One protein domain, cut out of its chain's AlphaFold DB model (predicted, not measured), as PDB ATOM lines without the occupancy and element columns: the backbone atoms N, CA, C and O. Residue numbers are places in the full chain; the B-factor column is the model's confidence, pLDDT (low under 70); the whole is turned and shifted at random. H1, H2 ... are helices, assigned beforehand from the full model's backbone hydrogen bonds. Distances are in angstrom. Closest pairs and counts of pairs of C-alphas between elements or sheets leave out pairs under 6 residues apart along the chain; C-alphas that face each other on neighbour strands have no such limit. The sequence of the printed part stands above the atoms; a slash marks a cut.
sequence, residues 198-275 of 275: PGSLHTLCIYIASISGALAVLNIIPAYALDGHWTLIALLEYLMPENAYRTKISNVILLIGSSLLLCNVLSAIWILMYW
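AT A GLANCE: This is residues 198 to 275 of the 275 residues of an uncharacterized protein of Amphimedon queenslandica (UniProt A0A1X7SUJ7). Two long helices, H1 and H3, spread as the arms of an open, flat V, and the short helix H2 lies at its closed end, making a corner with the end of H1 and folding back beside the first part of H3 as a helical hairpin. The free parts of the two arms, residues 198 to 215 and 263 to 275, stick out from a small body. The printed part has 78 residues with three named helices, in the order H1, H2, H3, and no named strand; its class is all helix. It is only just loose, close to extended, with a radius of gyration of the C-alphas of 17.3 A, and spans 55 by 36 by 14 A.

HOW THE PARTS SIT: Begin with the longest helix, H3, residues 246 to 274, and look at its residues 246 to 254, which alone touch H2, residues 227 to 239. The closest C-alphas of this hairpin are those of Ile 233 and Ser 250, 6.8 A apart. The two helices run opposite ways at a shallow tilt of 27 degrees. Next find H1, residues 198 to 220: its residues 219 to 220 alone touch residues 227 to 231 of H2, and the closest C-alphas are those of Ile 220 and Gly 228, 4.4 A apart. H1 and H2 run the same way at a steep tilt of 55 degrees. H1 and H3 are apart. In H1, H2 and H3 every O i to N i+4 pair is within hydrogen-bond range.

IN THESE COORDINATES: Find C-alpha 246 at (14.935, -4.466, -44.213); from there H3 runs 42.1 A to C-alpha 274 at (-4.706, 25.404, -22.001). H1 starts at C-alpha 198, at (-31.405, 17.128, -47.893), and is 32.5 A long. H2 measures 18.6 A.

THE WHOLE: The C-alphas farthest apart are those of Pro 198 and Ala 244, 56.8 A. The printed part has no cut, and both links, H1 to H2 and H2 to H3, are short. Residues 238 to 245 stand free too. Residue 275, the chain's last, is the one printed residue with pLDDT under 70.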
ATOM      1  N   PRO A 198     -32.540  16.904 -46.998       90.06
ATOM      2  CA  PRO A 198     -31.405  17.128 -47.893       90.06
ATOM      3  C   PRO A 198     -30.237  17.812 -47.181       90.06
ATOM      4  O   PRO A 198     -29.089  17.404 -47.348       90.06
ATOM      5  N   GLY A 199     -30.536  18.810 -46.343       86.81
ATOM      6  CA  GLY A 199     -29.530  19.530 -45.564       86.81
ATOM      7  C   GLY A 199     -28.830  18.623 -44.553       86.81
ATOM      8  O   GLY A 199     -27.602  18.604 -44.484       86.81
ATOM      9  N   SER A 200     -29.589  17.815 -43.810       89.69
ATOM     10  CA  SER A 200     -29.017  16.859 -42.854       89.69
ATOM     11  C   SER A 200     -28.194  15.769 -43.534       89.69
ATOM     12  O   SER A 200     -27.119  15.438 -43.042       89.69
ATOM     13  N   LEU A 201     -28.659  15.235 -44.667       91.44
ATOM     14  CA  LEU A 201     -27.930  14.216 -45.422       91.44
ATOM     15  C   LEU A 201     -26.618  14.772 -45.979       91.44
ATOM     16  O   LEU A 201     -25.587  14.122 -45.855       91.44
ATOM     17  N   HIS A 202     -26.639  15.980 -46.544       90.19
ATOM     18  CA  HIS A 202     -25.435  16.648 -47.034       90.19
ATOM     19  C   HIS A 202     -24.392  16.810 -45.921       90.19
ATOM     20  O   HIS A 202     -23.243  16.397 -46.074       90.19
ATOM     21  N   THR A 203     -24.815  17.326 -44.767       91.12
ATOM     22  CA  THR A 203     -23.956  17.484 -43.590       91.12
ATOM     23  C   THR A 203     -23.433  16.140 -43.081       91.12
ATOM     24  O   THR A 203     -22.241  16.003 -42.815       91.12
ATOM     25  N   LEU A 204     -24.287  15.115 -43.005       95.06
ATOM     26  CA  LEU A 204     -23.888  13.759 -42.630       95.06
ATOM     27  C   LEU A 204     -22.840  13.194 -43.597       95.06
ATOM     28  O   LEU A 204     -21.840  12.649 -43.145       95.06
ATOM     29  N   CYS A 205     -23.031  13.347 -44.908       94.88
ATOM     30  CA  CYS A 205     -22.070  12.904 -45.916       94.88
ATOM     31  C   CYS A 205     -20.723  13.619 -45.772       94.88
ATOM     32  O   CYS A 205     -19.690  12.961 -45.867       94.88
ATOM     33  N   ILE A 206     -20.721  14.928 -45.492       95.38
ATOM     34  CA  ILE A 206     -19.491  15.680 -45.204       95.38
ATOM     35  C   ILE A 206     -18.786  15.100 -43.975       95.38
ATOM     36  O   ILE A 206     -17.581  14.854 -44.025       95.38
ATOM     37  N   TYR A 207     -19.517  14.840 -42.888       96.25
ATOM     38  CA  TYR A 207     -18.930  14.252 -41.684       96.25
ATOM     39  C   TYR A 207     -18.406  12.838 -41.918       96.25
ATOM     40  O   TYR A 207     -17.289  12.545 -41.504       96.25
ATOM     41  N   ILE A 208     -19.158  11.982 -42.613       97.12
ATOM     42  CA  ILE A 208     -18.713  10.631 -42.969       97.12
ATOM     43  C   ILE A 208     -17.436  10.714 -43.806       97.12
ATOM     44  O   ILE A 208     -16.445  10.090 -43.450       97.12
ATOM     45  N   ALA A 209     -17.416  11.525 -44.867       96.38
ATOM     46  CA  ALA A 209     -16.241  11.675 -45.721       96.38
ATOM     47  C   ALA A 209     -15.024  12.212 -44.947       96.38
ATOM     48  O   ALA A 209     -13.920  11.696 -45.108       96.38
ATOM     49  N   SER A 210     -15.229  13.203 -44.077       96.38
ATOM     50  CA  SER A 210     -14.173  13.796 -43.251       96.38
ATOM     51  C   SER A 210     -13.609  12.802 -42.230       96.38
ATOM     52  O   SER A 210     -12.397  12.591 -42.173       96.38
ATOM     53  N   ILE A 211     -14.475  12.122 -41.471       95.88
ATOM     54  CA  ILE A 211     -14.073  11.148 -40.446       95.88
ATOM     55  C   ILE A 211     -13.431   9.920 -41.091       95.88
ATOM     56  O   ILE A 211     -12.367   9.490 -40.652       95.88
ATOM     57  N   SER A 212     -14.033   9.366 -42.148       96.31
ATOM     58  CA  SER A 212     -13.454   8.237 -42.881       96.31
ATOM     59  C   SER A 212     -12.120   8.608 -43.522       96.31
ATOM     60  O   SER A 212     -11.192   7.806 -43.474       96.31
ATOM     61  N   GLY A 213     -11.989   9.821 -44.067       95.69
ATOM     62  CA  GLY A 213     -10.725  10.328 -44.598       95.69
ATOM     63  C   GLY A 213      -9.645  10.437 -43.522       95.69
ATOM     64  O   GLY A 213      -8.538   9.937 -43.711       95.69
ATOM     65  N   ALA A 214      -9.972  11.016 -42.364       93.44
ATOM     66  CA  ALA A 214      -9.051  11.108 -41.234       93.44
ATOM     67  C   ALA A 214      -8.630   9.723 -40.718       93.44
ATOM     68  O   ALA A 214      -7.444   9.482 -40.497       93.44
ATOM     69  N   LEU A 215      -9.579   8.790 -40.584       91.31
ATOM     70  CA  LEU A 215      -9.301   7.425 -40.138       91.31
ATOM     71  C   LEU A 215      -8.445   6.659 -41.156       91.31
ATOM     72  O   LEU A 215      -7.528   5.948 -40.763       91.31
ATOM     73  N   ALA A 216      -8.684   6.849 -42.456       93.00
ATOM     74  CA  ALA A 216      -7.858   6.261 -43.507       93.00
ATOM     75  C   ALA A 216      -6.410   6.773 -43.450       93.00
ATOM     76  O   ALA A 216      -5.475   5.980 -43.564       93.00
ATOM     77  N   VAL A 217      -6.216   8.079 -43.221       91.19
ATOM     78  CA  VAL A 217      -4.880   8.666 -43.030       91.19
ATOM     79  C   VAL A 217      -4.212   8.109 -41.772       91.19
ATOM     80  O   VAL A 217      -3.047   7.731 -41.828       91.19
ATOM     81  N   LEU A 218      -4.930   8.004 -40.651       89.06
ATOM     82  CA  LEU A 218      -4.381   7.409 -39.429       89.06
ATOM     83  C   LEU A 218      -3.976   5.947 -39.644       89.06
ATOM     84  O   LEU A 218      -2.873   5.561 -39.263       89.06
ATOM     85  N   ASN A 219      -4.821   5.162 -40.309       89.38
ATOM     86  CA  ASN A 219      -4.572   3.744 -40.533       89.38
ATOM     87  C   ASN A 219      -3.402   3.488 -41.491       89.38
ATOM     88  O   ASN A 219      -2.728   2.478 -41.329       89.38
ATOM     89  N   ILE A 220      -3.108   4.372 -42.454       91.38
ATOM     90  CA  ILE A 220      -1.969   4.179 -43.372       91.38
ATOM     91  C   ILE A 220      -0.620   4.616 -42.775       91.38
ATOM     92  O   ILE A 220       0.428   4.205 -43.277       91.38
ATOM     93  N   ILE A 221      -0.607   5.439 -41.718       92.81
ATOM     94  CA  ILE A 221       0.641   5.934 -41.115       92.81
ATOM     95  C   ILE A 221       1.474   4.753 -40.583       92.81
ATOM     96  O   ILE A 221       0.980   3.962 -39.775       92.81
ATOM     97  N   PRO A 222       2.760   4.636 -40.972       90.88
ATOM     98  CA  PRO A 222       3.636   3.579 -40.487       90.88
ATOM     99  C   PRO A 222       4.065   3.867 -39.042       90.88
ATOM    100  O   PRO A 222       5.114   4.456 -38.788       90.88
ATOM    101  N   ALA A 223       3.242   3.449 -38.085       93.00
ATOM    102  CA  ALA A 223       3.491   3.559 -36.652       93.00
ATOM    103  C   ALA A 223       3.170   2.234 -35.947       93.00
ATOM    104  O   ALA A 223       2.449   1.387 -36.475       93.00
ATOM    105  N   TYR A 224       3.736   2.020 -34.760       91.12
ATOM    106  CA  TYR A 224       3.503   0.797 -33.995       91.12
ATOM    107  C   TYR A 224       2.027   0.662 -33.598       91.12
ATOM    108  O   TYR A 224       1.395   1.638 -33.206       91.12
ATOM    109  N   ALA A 225       1.508  -0.568 -33.676       85.75
ATOM    110  CA  ALA A 225       0.126  -0.929 -33.341       85.75
ATOM    111  C   ALA A 225      -0.980  -0.289 -34.214       85.75
ATOM    112  O   ALA A 225      -2.151  -0.367 -33.853       85.75
ATOM    113  N   LEU A 226      -0.626   0.283 -35.371       89.19
ATOM    114  CA  LEU A 226      -1.559   0.735 -36.414       89.19
ATOM    115  C   LEU A 226      -1.458  -0.151 -37.667       89.19
ATOM    116  O   LEU A 226      -0.447  -0.825 -37.877       89.19
ATOM    117  N   ASP A 227      -2.479  -0.121 -38.528       91.69
ATOM    118  CA  ASP A 227      -2.535  -0.929 -39.763       91.69
ATOM    119  C   ASP A 227      -1.371  -0.623 -40.736       91.69
ATOM    120  O   ASP A 227      -0.898  -1.492 -41.481       91.69
ATOM    121  N   GLY A 228      -0.826   0.595 -40.679       92.00
ATOM    122  CA  GLY A 228       0.338   1.027 -41.450       92.00
ATOM    123  C   GLY A 228       1.627   0.287 -41.077       92.00
ATOM    124  O   GLY A 228       2.541   0.218 -41.897       92.00
ATOM    125  N   HIS A 229       1.692  -0.333 -39.891       92.94
ATOM    126  CA  HIS A 229       2.804  -1.198 -39.488       92.94
ATOM    127  C   HIS A 229       2.972  -2.373 -40.452       92.94
ATOM    128  O   HIS A 229       4.033  -2.575 -41.043       92.94
ATOM    129  N   TRP A 230       1.895  -3.139 -40.622       92.50
ATOM    130  CA  TRP A 230       1.882  -4.333 -41.461       92.50
ATOM    131  C   TRP A 230       1.958  -3.971 -42.939       92.50
ATOM    132  O   TRP A 230       2.642  -4.646 -43.706       92.50
ATOM    133  N   THR A 231       1.333  -2.854 -43.320       92.94
ATOM    134  CA  THR A 231       1.404  -2.327 -44.686       92.94
ATOM    135  C   THR A 231       2.842  -1.979 -45.079       92.94
ATOM    136  O   THR A 231       3.285  -2.350 -46.166       92.94
ATOM    137  N   LEU A 232       3.607  -1.329 -44.193       93.69
ATOM    138  CA  LEU A 232       5.020  -1.025 -44.433       93.69
ATOM    139  C   LEU A 232       5.855  -2.300 -44.593       93.69
ATOM    140  O   LEU A 232       6.691  -2.366 -45.493       93.69
ATOM    141  N   ILE A 233       5.636  -3.304 -43.739       91.25
ATOM    142  CA  ILE A 233       6.364  -4.578 -43.815       91.25
ATOM    143  C   ILE A 233       6.089  -5.261 -45.157       91.25
ATOM    144  O   ILE A 233       7.040  -5.600 -45.859       91.25
ATOM    145  N   ALA A 234       4.819  -5.379 -45.551       92.31
ATOM    146  CA  ALA A 234       4.430  -5.981 -46.825       92.31
ATOM    147  C   ALA A 234       5.011  -5.216 -48.030       92.31
ATOM    148  O   ALA A 234       5.518  -5.819 -48.977       92.31
ATOM    149  N   LEU A 235       5.000  -3.880 -47.979       92.88
ATOM    150  CA  LEU A 235       5.584  -3.035 -49.019       92.88
ATOM    151  C   LEU A 235       7.108  -3.229 -49.120       92.88
ATOM    152  O   LEU A 235       7.645  -3.356 -50.219       92.88
ATOM    153  N   LEU A 236       7.813  -3.285 -47.988       92.19
ATOM    154  CA  LEU A 236       9.261  -3.515 -47.953       92.19
ATOM    155  C   LEU A 236       9.639  -4.933 -48.397       92.19
ATOM    156  O   LEU A 236      10.691  -5.110 -49.010       92.19
ATOM    157  N   GLU A 237       8.806  -5.932 -48.109       91.56
ATOM    158  CA  GLU A 237       8.974  -7.303 -48.603       91.56
ATOM    159  C   GLU A 237       8.834  -7.385 -50.120       91.56
ATOM    160  O   GLU A 237       9.615  -8.084 -50.765       91.56
ATOM    161  N   TYR A 238       7.906  -6.615 -50.691       92.94
ATOM    162  CA  TYR A 238       7.728  -6.524 -52.136       92.94
ATOM    163  C   TYR A 238       8.864  -5.756 -52.835       92.94
ATOM    164  O   TYR A 238       9.396  -6.230 -53.836       92.94
ATOM    165  N   LEU A 239       9.265  -4.583 -52.325       92.19
ATOM    166  CA  LEU A 239      10.303  -3.760 -52.969       92.19
ATOM    167  C   LEU A 239      11.733  -4.278 -52.751       92.19
ATOM    168  O   LEU A 239      12.599  -4.038 -53.590       92.19
ATOM    169  N   MET A 240      12.014  -4.917 -51.612       90.75
ATOM    170  CA  MET A 240      13.374  -5.289 -51.199       90.75
ATOM    171  C   MET A 240      13.427  -6.699 -50.575       90.75
ATOM    172  O   MET A 240      13.709  -6.839 -49.376       90.75
ATOM    173  N   PRO A 241      13.199  -7.760 -51.373       82.69
ATOM    174  CA  PRO A 241      13.058  -9.126 -50.871       82.69
ATOM    175  C   PRO A 241      14.322  -9.684 -50.188       82.69
ATOM    176  O   PRO A 241      14.200 -10.315 -49.140       82.69
ATOM    177  N   GLU A 242      15.527  -9.400 -50.704       83.94
ATOM    178  CA  GLU A 242      16.797  -9.988 -50.214       83.94
ATOM    179  C   GLU A 242      17.660  -9.052 -49.340       83.94
ATOM    180  O   GLU A 242      18.804  -9.363 -49.005       83.94
ATOM    181  N   ASN A 243      17.142  -7.890 -48.928       83.50
ATOM    182  CA  ASN A 243      17.937  -6.928 -48.160       83.50
ATOM    183  C   ASN A 243      18.022  -7.277 -46.665       83.50
ATOM    184  O   ASN A 243      17.048  -7.149 -45.921       83.50
ATOM    185  N   ALA A 244      19.237  -7.560 -46.184       84.38
ATOM    186  CA  ALA A 244      19.525  -7.793 -44.762       84.38
ATOM    187  C   ALA A 244      19.208  -6.582 -43.853       84.38
ATOM    188  O   ALA A 244      19.039  -6.728 -42.643       84.38
ATOM    189  N   TYR A 245      19.101  -5.376 -44.424       87.94
ATOM    190  CA  TYR A 245      18.780  -4.142 -43.698       87.94
ATOM    191  C   TYR A 245      17.273  -3.861 -43.569       87.94
ATOM    192  O   TYR A 245      16.903  -2.897 -42.899       87.94
ATOM    193  N   ARG A 246      16.395  -4.686 -44.163       88.12
ATOM    194  CA  ARG A 246      14.935  -4.466 -44.213       88.12
ATOM    195  C   ARG A 246      14.315  -4.219 -42.837       88.12
ATOM    196  O   ARG A 246      13.563  -3.266 -42.658       88.12
ATOM    197  N   THR A 247      14.678  -5.036 -41.852       86.94
ATOM    198  CA  THR A 247      14.185  -4.926 -40.470       86.94
ATOM    199  C   THR A 247      14.653  -3.642 -39.791       86.94
ATOM    200  O   THR A 247      13.865  -2.982 -39.118       86.94
ATOM    201  N   LYS A 248      15.907  -3.229 -40.013       91.25
ATOM    202  CA  LYS A 248      16.432  -1.957 -39.492       91.25
ATOM    203  C   LYS A 248      15.702  -0.762 -40.106       91.25
ATOM    204  O   LYS A 248      15.314   0.138 -39.370       91.25
ATOM    205  N   ILE A 249      15.474  -0.777 -41.421       91.31
ATOM    206  CA  ILE A 249      14.744   0.282 -42.138       91.31
ATOM    207  C   ILE A 249      13.299   0.373 -41.633       91.31
ATOM    208  O   ILE A 249      12.855   1.460 -41.269       91.31
ATOM    209  N   SER A 250      12.598  -0.762 -41.532       91.88
ATOM    210  CA  SER A 250      11.233  -0.815 -40.993       91.88
ATOM    211  C   SER A 250      11.169  -0.235 -39.579       91.88
ATOM    212  O   SER A 250      10.365   0.651 -39.315       91.88
ATOM    213  N   ASN A 251      12.066  -0.657 -38.682       92.62
ATOM    214  CA  ASN A 251      12.079  -0.176 -37.299       92.62
ATOM    215  C   ASN A 251      12.339   1.332 -37.195       92.62
ATOM    216  O   ASN A 251      11.729   1.988 -36.352       92.62
ATOM    217  N   VAL A 252      13.207   1.893 -38.047       95.00
ATOM    218  CA  VAL A 252      13.472   3.342 -38.086       95.00
ATOM    219  C   VAL A 252      12.239   4.112 -38.560       95.00
ATOM    220  O   VAL A 252      11.847   5.078 -37.908       95.00
ATOM    221  N   ILE A 253      11.599   3.672 -39.648       94.19
ATOM    222  CA  ILE A 253      10.390   4.323 -40.176       94.19
ATOM    223  C   ILE A 253       9.258   4.263 -39.140       94.19
ATOM    224  O   ILE A 253       8.635   5.287 -38.865       94.19
ATOM    225  N   LEU A 254       9.047   3.104 -38.507       94.75
ATOM    226  CA  LEU A 254       8.031   2.923 -37.465       94.75
ATOM    227  C   LEU A 254       8.299   3.779 -36.223       94.75
ATOM    228  O   LEU A 254       7.361   4.329 -35.643       94.75
ATOM    229  N   LEU A 255       9.563   3.911 -35.807       95.12
ATOM    230  CA  LEU A 255       9.951   4.762 -34.680       95.12
ATOM    231  C   LEU A 255       9.645   6.235 -34.975       95.12
ATOM    232  O   LEU A 255       9.032   6.909 -34.147       95.12
ATOM    233  N   ILE A 256      10.030   6.719 -36.160       95.25
ATOM    234  CA  ILE A 256       9.768   8.099 -36.589       95.25
ATOM    235  C   ILE A 256       8.259   8.355 -36.660       95.25
ATOM    236  O   ILE A 256       7.784   9.328 -36.076       95.25
ATOM    237  N   GLY A 257       7.501   7.469 -37.315       93.19
ATOM    238  CA  GLY A 257       6.048   7.600 -37.437       93.19
ATOM    239  C   GLY A 257       5.343   7.615 -36.080       93.19
ATOM    240  O   GLY A 257       4.510   8.485 -35.824       93.19
ATOM    241  N   SER A 258       5.738   6.724 -35.167       94.38
ATOM    242  CA  SER A 258       5.172   6.665 -33.812       94.38
ATOM    243  C   SER A 258       5.532   7.894 -32.978       94.38
ATOM    244  O   SER A 258       4.686   8.415 -32.258       94.38
ATOM    245  N   SER A 259       6.767   8.394 -33.098       94.94
ATOM    246  CA  SER A 259       7.197   9.615 -32.410       94.94
ATOM    247  C   SER A 259       6.435  10.841 -32.909       94.94
ATOM    248  O   SER A 259       6.007  11.656 -32.096       94.94
ATOM    249  N   LEU A 260       6.250  10.981 -34.225       93.56
ATOM    250  CA  LEU A 260       5.483  12.085 -34.809       93.56
ATOM    251  C   LEU A 260       4.023  12.048 -34.351       93.56
ATOM    252  O   LEU A 260       3.480  13.080 -33.957       93.56
ATOM    253  N   LEU A 261       3.410  10.861 -34.357       92.94
ATOM    254  CA  LEU A 261       2.037  10.675 -33.900       92.94
ATOM    255  C   LEU A 261       1.894  11.010 -32.409       92.94
ATOM    256  O   LEU A 261       0.992  11.760 -32.043       92.94
ATOM    257  N   LEU A 262       2.821  10.544 -31.566       94.19
ATOM    258  CA  LEU A 262       2.844  10.863 -30.138       94.19
ATOM    259  C   LEU A 262       2.970  12.374 -29.894       94.19
ATOM    260  O   LEU A 262       2.184  12.936 -29.135       94.19
ATOM    261  N   CYS A 263       3.915  13.046 -30.559       95.06
ATOM    262  CA  CYS A 263       4.093  14.495 -30.433       95.06
ATOM    263  C   CYS A 263       2.839  15.269 -30.854       95.06
ATOM    264  O   CYS A 263       2.475  16.244 -30.194       95.06
ATOM    265  N   ASN A 264       2.169  14.835 -31.925       92.06
ATOM    266  CA  ASN A 264       0.940  15.461 -32.404       92.06
ATOM    267  C   ASN A 264      -0.204  15.293 -31.391       92.06
ATOM    268  O   ASN A 264      -0.832  16.276 -31.003       92.06
ATOM    269  N   VAL A 265      -0.405  14.078 -30.867       92.12
ATOM    270  CA  VAL A 265      -1.414  13.807 -29.828       92.12
ATOM    271  C   VAL A 265      -1.140  14.616 -28.558       92.12
ATOM    272  O   VAL A 265      -2.055  15.240 -28.025       92.12
ATOM    273  N   LEU A 266       0.112  14.665 -28.094       95.38
ATOM    274  CA  LEU A 266       0.487  15.458 -26.919       95.38
ATOM    275  C   LEU A 266       0.261  16.956 -27.144       95.38
ATOM    276  O   LEU A 266      -0.230  17.638 -26.249       95.38
ATOM    277  N   SER A 267       0.565  17.455 -28.343       94.38
ATOM    278  CA  SER A 267       0.323  18.853 -28.716       94.38
ATOM    279  C   SER A 267      -1.172  19.173 -28.763       94.38
ATOM    280  O   SER A 267      -1.588  20.207 -28.249       94.38
ATOM    281  N   ALA A 268      -1.995  18.276 -29.314       93.50
ATOM    282  CA  ALA A 268      -3.447  18.429 -29.342       93.50
ATOM    283  C   ALA A 268      -4.055  18.439 -27.927       93.50
ATOM    284  O   ALA A 268      -4.867  19.308 -27.619       93.50
ATOM    285  N   ILE A 269      -3.626  17.520 -27.051       95.12
ATOM    286  CA  ILE A 269      -4.054  17.477 -25.642       95.12
ATOM    287  C   ILE A 269      -3.630  18.754 -24.913       95.12
ATOM    288  O   ILE A 269      -4.435  19.345 -24.201       95.12
ATOM    289  N   TRP A 270      -2.386  19.197 -25.109       96.19
ATOM    290  CA  TRP A 270      -1.879  20.426 -24.505       96.19
ATOM    291  C   TRP A 270      -2.726  21.640 -24.890       96.19
ATOM    292  O   TRP A 270      -3.130  22.404 -24.016       96.19
ATOM    293  N   ILE A 271      -3.033  21.789 -26.183       95.88
ATOM    294  CA  ILE A 271      -3.884  22.874 -26.684       95.88
ATOM    295  C   ILE A 271      -5.268  22.800 -26.036       95.88
ATOM    296  O   ILE A 271      -5.746  23.810 -25.543       95.88
ATOM    297  N   LEU A 272      -5.879  21.617 -25.971       93.56
ATOM    298  CA  LEU A 272      -7.223  21.441 -25.413       93.56
ATOM    299  C   LEU A 272      -7.297  21.694 -23.897       93.56
ATOM    300  O   LEU A 272      -8.366  21.980 -23.372       93.56
ATOM    301  N   MET A 273      -6.182  21.559 -23.176       91.38
ATOM    302  CA  MET A 273      -6.125  21.823 -21.735       91.38
ATOM    303  C   MET A 273      -5.847  23.290 -21.387       91.38
ATOM    304  O   MET A 273      -6.216  23.725 -20.297       91.38
ATOM    305  N   TYR A 274      -5.153  24.028 -22.258       85.88
ATOM    306  CA  TYR A 274      -4.706  25.404 -22.001       85.88
ATOM    307  C   TYR A 274      -5.482  26.482 -22.773       85.88
ATOM    308  O   TYR A 274      -5.196  27.669 -22.599       85.88
ATOM    309  N   TRP A 275      -6.450  26.085 -23.595       69.50
ATOM    310  CA  TRP A 275      -7.391  26.938 -24.323       69.50
ATOM    311  C   TRP A 275      -8.816  26.446 -24.085       69.50
ATOM    312  O   TRP A 275      -9.708  27.310 -23.935       69.50
TER     313      TRP A 275